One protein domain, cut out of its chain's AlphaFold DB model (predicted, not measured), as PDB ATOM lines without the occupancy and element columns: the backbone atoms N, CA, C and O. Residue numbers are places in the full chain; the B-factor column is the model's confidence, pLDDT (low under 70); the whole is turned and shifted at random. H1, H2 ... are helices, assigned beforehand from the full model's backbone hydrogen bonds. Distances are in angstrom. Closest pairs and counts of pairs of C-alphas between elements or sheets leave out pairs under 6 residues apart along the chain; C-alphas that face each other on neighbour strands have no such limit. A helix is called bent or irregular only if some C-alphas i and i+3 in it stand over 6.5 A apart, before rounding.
ATOM      1  N   ARG A  97     205.219 118.710 124.440       95.81
ATOM      2  CA  ARG A  97     205.549 117.809 123.326       95.81
ATOM      3  C   ARG A  97     204.686 118.083 122.096       95.81
ATOM      4  O   ARG A  97     205.217 118.145 120.994       95.81
ATOM      5  N   ILE A  98     203.375 118.262 122.271       96.31
ATOM      6  CA  ILE A  98     202.450 118.539 121.160       96.31
ATOM      7  C   ILE A  98     202.840 119.812 120.413       96.31
ATOM      8  O   ILE A  98     202.823 119.819 119.188       96.31
ATOM      9  N   VAL A  99     203.181 120.879 121.134       97.06
ATOM     10  CA  VAL A  99     203.607 122.146 120.529       97.06
ATOM     11  C   VAL A  99     204.959 121.996 119.832       97.06
ATOM     12  O   VAL A  99     205.111 122.473 118.711       97.06
ATOM     13  N   ASN A 100     205.920 121.310 120.456       97.31
ATOM     14  CA  ASN A 100     207.259 121.121 119.893       97.31
ATOM     15  C   ASN A 100     207.261 120.221 118.642       97.31
ATOM     16  O   ASN A 100     208.000 120.462 117.694       97.31
ATOM     17  N   GLU A 101     206.409 119.198 118.621       96.25
ATOM     18  CA  GLU A 101     206.285 118.216 117.535       96.25
ATOM     19  C   GLU A 101     205.006 118.438 116.705       96.25
ATOM     20  O   GLU A 101     204.404 117.486 116.199       96.25
ATOM     21  N   TRP A 102     204.559 119.694 116.583       96.19
ATOM     22  CA  TRP A 102     203.237 120.036 116.048       96.19
ATOM     23  C   TRP A 102     202.922 119.397 114.693       96.19
ATOM     24  O   TRP A 102     201.868 118.781 114.532       96.19
ATOM     25  N   GLU A 103     203.834 119.507 113.725       95.38
ATOM     26  CA  GLU A 103     203.620 118.985 112.370       95.38
ATOM     27  C   GLU A 103     203.453 117.461 112.349       95.38
ATOM     28  O   GLU A 103     202.589 116.929 111.646       95.38
ATOM     29  N   GLU A 104     204.224 116.749 113.169       95.69
ATOM     30  CA  GLU A 104     204.143 115.295 113.286       95.69
ATOM     31  C   GLU A 104     202.853 114.864 113.990       95.69
ATOM     32  O   GLU A 104     202.155 113.962 113.518       95.69
ATOM     33  N   VAL A 105     202.489 115.531 115.091       95.25
ATOM     34  CA  VAL A 105     201.253 115.253 115.837       95.25
ATOM     35  C   VAL A 105     200.022 115.544 114.984       95.25
ATOM     36  O   VAL A 105     199.112 114.716 114.929       95.25
ATOM     37  N   ARG A 106     199.998 116.674 114.271       94.62
ATOM     38  CA  ARG A 106     198.889 117.047 113.389       94.62
ATOM     39  C   ARG A 106     198.685 116.012 112.278       94.62
ATOM     40  O   ARG A 106     197.543 115.657 112.006       94.62
ATOM     41  N   LYS A 107     199.763 115.502 111.669       95.25
ATOM     42  CA  LYS A 107     199.687 114.521 110.569       95.25
ATOM     43  C   LYS A 107     199.380 113.100 111.042       95.25
ATOM     44  O   LYS A 107     198.586 112.409 110.415       95.25
ATOM     45  N   LYS A 108     200.015 112.642 112.126       95.38
ATOM     46  CA  LYS A 108     199.984 111.227 112.550       95.38
ATOM     47  C   LYS A 108     199.002 110.938 113.685       95.38
ATOM     48  O   LYS A 108     198.615 109.789 113.874       95.38
ATOM     49  N   LYS A 109     198.615 111.950 114.465       93.38
ATOM     50  CA  LYS A 109     197.826 111.809 115.705       93.38
ATOM     51  C   LYS A 109     196.620 112.758 115.750       93.38
ATOM     52  O   LYS A 109     196.161 113.126 116.830       93.38
ATOM     53  N   GLU A 110     196.062 113.116 114.592       94.00
ATOM     54  CA  GLU A 110     194.971 114.098 114.466       94.00
ATOM     55  C   GLU A 110     193.773 113.799 115.387       94.00
ATOM     56  O   GLU A 110     193.263 114.689 116.069       94.00
ATOM     57  N   LYS A 111     193.336 112.533 115.457       94.88
ATOM     58  CA  LYS A 111     192.211 112.127 116.315       94.88
ATOM     59  C   LYS A 111     192.499 112.390 117.796       94.88
ATOM     60  O   LYS A 111     191.671 112.987 118.477       94.88
ATOM     61  N   GLN A 112     193.686 111.999 118.268       92.88
ATOM     62  CA  GLN A 112     194.103 112.219 119.656       92.88
ATOM     63  C   GLN A 112     194.197 113.713 119.974       92.88
ATOM     64  O   GLN A 112     193.728 114.145 121.023       92.88
ATOM     65  N   LEU A 113     194.740 114.513 119.050       95.50
ATOM     66  CA  LEU A 113     194.809 115.964 119.197       95.50
ATOM     67  C   LEU A 113     193.410 116.583 119.339       95.50
ATOM     68  O   LEU A 113     193.189 117.382 120.246       95.50
ATOM     69  N   LYS A 114     192.446 116.187 118.497       96.38
ATOM     70  CA  LYS A 114     191.055 116.667 118.598       96.38
ATOM     71  C   LYS A 114     190.428 116.313 119.947       96.38
ATOM     72  O   LYS A 114     189.748 117.150 120.535       96.38
ATOM     73  N   ASP A 115     190.667 115.106 120.452       95.62
ATOM     74  CA  ASP A 115     190.143 114.680 121.753       95.62
ATOM     75  C   ASP A 115     190.757 115.481 122.910       95.62
ATOM     76  O   ASP A 115     190.037 115.880 123.823       95.62
ATOM     77  N   LEU A 116     192.054 115.790 122.848       95.25
ATOM     78  CA  LEU A 116     192.715 116.659 123.825       95.25
ATOM     79  C   LEU A 116     192.183 118.095 123.777       95.25
ATOM     80  O   LEU A 116     191.886 118.669 124.820       95.25
ATOM     81  N   VAL A 117     191.982 118.661 122.583       97.06
ATOM     82  CA  VAL A 117     191.391 120.003 122.433       97.06
ATOM     83  C   VAL A 117     189.974 120.055 123.016       97.06
ATOM     84  O   VAL A 117     189.647 121.023 123.698       97.06
ATOM     85  N   ARG A 118     189.153 119.011 122.820       97.50
ATOM     86  CA  ARG A 118     187.804 118.915 123.417       97.50
ATOM     87  C   ARG A 118     187.827 118.813 124.937       97.50
ATOM     88  O   ARG A 118     186.944 119.362 125.584       97.50
ATOM     89  N   LYS A 119     188.823 118.123 125.501       95.69
ATOM     90  CA  LYS A 119     189.054 118.085 126.955       95.69
ATOM     91  C   LYS A 119     189.507 119.438 127.510       95.69
ATOM     92  O   LYS A 119     189.347 119.688 128.698       95.69
ATOM     93  N   GLY A 120     190.026 120.309 126.649       96.19
ATOM     94  CA  GLY A 120     190.432 121.667 126.975       96.19
ATOM     95  C   GLY A 120     191.934 121.868 126.816       96.19
ATOM     96  O   GLY A 120     192.749 121.018 127.167       96.19
ATOM     97  N   ILE A 121     192.298 123.038 126.294       97.38
ATOM     98  CA  ILE A 121     193.693 123.470 126.182       97.38
ATOM     99  C   ILE A 121     194.067 124.220 127.473       97.38
ATOM    100  O   ILE A 121     193.369 125.193 127.819       97.38
ATOM    101  N   PRO A 122     195.148 123.829 128.177       96.31
ATOM    102  CA  PRO A 122     195.606 124.529 129.371       96.31
ATOM    103  C   PRO A 122     195.928 125.992 129.070       96.31
ATOM    104  O   PRO A 122     196.455 126.305 128.003       96.31
ATOM    105  N   HIS A 123     195.624 126.885 130.017       95.94
ATOM    106  CA  HIS A 123     195.704 128.340 129.831       95.94
ATOM    107  C   HIS A 123     197.035 128.798 129.212       95.94
ATOM    108  O   HIS A 123     197.025 129.453 128.171       95.94
ATOM    109  N   HIS A 124     198.156 128.351 129.783       95.75
ATOM    110  CA  HIS A 124     199.515 128.677 129.343       95.75
ATOM    111  C   HIS A 124     199.811 128.312 127.878       95.75
ATOM    112  O   HIS A 124     200.606 128.980 127.223       95.75
ATOM    113  N   PHE A 125     199.151 127.284 127.337       97.56
ATOM    114  CA  PHE A 125     199.365 126.824 125.964       97.56
ATOM    115  C   PHE A 125     198.386 127.430 124.956       97.56
ATOM    116  O   PHE A 125     198.649 127.356 123.756       97.56
ATOM    117  N   ARG A 126     197.275 128.046 125.391       97.88
ATOM    118  CA  ARG A 126     196.216 128.549 124.489       97.88
ATOM    119  C   ARG A 126     196.754 129.498 123.427       97.88
ATOM    120  O   ARG A 126     196.428 129.330 122.256       97.88
ATOM    121  N   ALA A 127     197.620 130.436 123.817       96.69
ATOM    122  CA  ALA A 127     198.193 131.415 122.897       96.69
ATOM    123  C   ALA A 127     198.940 130.756 121.724       96.69
ATOM    124  O   ALA A 127     198.823 131.213 120.590       96.69
ATOM    125  N   ILE A 128     199.669 129.670 121.987       96.81
ATOM    126  CA  ILE A 128     200.467 128.964 120.980       96.81
ATOM    127  C   ILE A 128     199.588 127.978 120.207       96.81
ATOM    128  O   ILE A 128     199.547 128.000 118.980       96.81
ATOM    129  N   VAL A 129     198.834 127.137 120.916       97.50
ATOM    130  CA  VAL A 129     198.023 126.071 120.317       97.50
ATOM    131  C   VAL A 129     196.926 126.637 119.422       97.50
ATOM    132  O   VAL A 129     196.685 126.082 118.356       97.50
ATOM    133  N   TRP A 130     196.273 127.742 119.792       97.69
ATOM    134  CA  TRP A 130     195.269 128.357 118.922       97.69
ATOM    135  C   TRP A 130     195.876 128.877 117.618       97.69
ATOM    136  O   TRP A 130     195.314 128.606 116.560       97.69
ATOM    137  N   GLN A 131     197.043 129.530 117.670       96.75
ATOM    138  CA  GLN A 131     197.761 129.962 116.464       96.75
ATOM    139  C   GLN A 131     198.157 128.780 115.578       96.75
ATOM    140  O   GLN A 131     198.032 128.845 114.355       96.75
ATOM    141  N   LEU A 132     198.622 127.694 116.196       96.44
ATOM    142  CA  LEU A 132     198.951 126.463 115.496       96.44
ATOM    143  C   LEU A 132     197.702 125.850 114.853       96.44
ATOM    144  O   LEU A 132     197.736 125.519 113.676       96.44
ATOM    145  N   LEU A 133     196.569 125.753 115.552       96.25
ATOM    146  CA  LEU A 133     195.323 125.188 115.016       96.25
ATOM    147  C   LEU A 133     194.815 125.926 113.771       96.25
ATOM    148  O   LEU A 133     194.411 125.269 112.815       96.25
ATOM    149  N   CYS A 134     194.872 127.260 113.754       94.62
ATOM    150  CA  CYS A 134     194.462 128.066 112.599       94.62
ATOM    151  C   CYS A 134     195.595 128.355 111.602       94.62
ATOM    152  O   CYS A 134     195.388 129.085 110.637       94.62
ATOM    153  N   ASN A 135     196.785 127.783 111.812       93.88
ATOM    154  CA  ASN A 135     197.957 127.978 110.959       93.88
ATOM    155  C   ASN A 135     198.369 129.459 110.795       93.88
ATOM    156  O   ASN A 135     198.947 129.836 109.773       93.88
ATOM    157  N   ALA A 136     198.098 130.293 111.808       92.19
ATOM    158  CA  ALA A 136     198.261 131.748 111.752       92.19
ATOM    159  C   ALA A 136     199.700 132.202 111.467       92.19
ATOM    160  O   ALA A 136     199.908 133.271 110.900       92.19
ATOM    161  N   GLN A 137     200.697 131.392 111.828       89.25
ATOM    162  CA  GLN A 137     202.110 131.742 111.661       89.25
ATOM    163  C   GLN A 137     202.537 131.914 110.197       89.25
ATOM    164  O   GLN A 137     203.508 132.621 109.942       89.25
ATOM    165  N   ASN A 138     201.800 131.308 109.260       88.50
ATOM    166  CA  ASN A 138     202.101 131.328 107.827       88.50
ATOM    167  C   ASN A 138     201.189 132.284 107.040       88.50
ATOM    168  O   ASN A 138     201.158 132.238 105.812       88.50
ATOM    169  N   MET A 139     200.395 133.109 107.729       90.75
ATOM    170  CA  MET A 139     199.472 134.028 107.072       90.75
ATOM    171  C   MET A 139     200.210 135.303 106.627       90.75
ATOM    172  O   MET A 139     200.843 135.950 107.464       90.75
TER     173      MET A 139
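AT A GLANCE: This is residues 97 to 139 of the 199 residues of the protein "EVI5" of Poeciliopsis prolifica (blackstripe livebearer) (UniProt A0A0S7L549). Four short helices make an open frame: H4 and H3 form two sides, H2 stands at one end between them, and small H1 sits over one face near H2 and H4. The printed part has 43 residues, with four named helices in the order H1, H2, H3, H4 and no named strand: all helix. It is compact, with a radius of gyration of the C-alphas of 10.0 A and spans of 25 by 24 by 16 A.

HOW THE PARTS SIT: Begin at H4, residues 123 to 133; it is irregular, C-alphas 124 and 127 being 7.1 A apart, and 4 of 7 O i to N i+4 pairs are within hydrogen-bond range. H1, residues 97 to 100, is close but not clearly touching, the closest C-alphas, Val 99 and Val 129, 6.8 A apart. H2, residues 102 to 108, is close to H4 but not clearly touching: Trp 102 and Leu 132 have the closest C-alphas, at 7.7 A. H3, residues 110 to 119, is apart from H4. In H2 and H3 every such pair is within range.

IN THESE COORDINATES: Find C-alpha 123 at (195.704, 128.340, 129.831); H4 runs 15.2 A to C-alpha 133 at (195.323, 125.188, 115.016). H3 spans 14.4 A, H2 10.0 A and H1 5.1 A.

THE WHOLE: The farthest C-alphas, Lys 119 and Met 139, are 27.5 A apart. The printed part has no cut, the three links are tight, and no printed residue is under 70 in pLDDT.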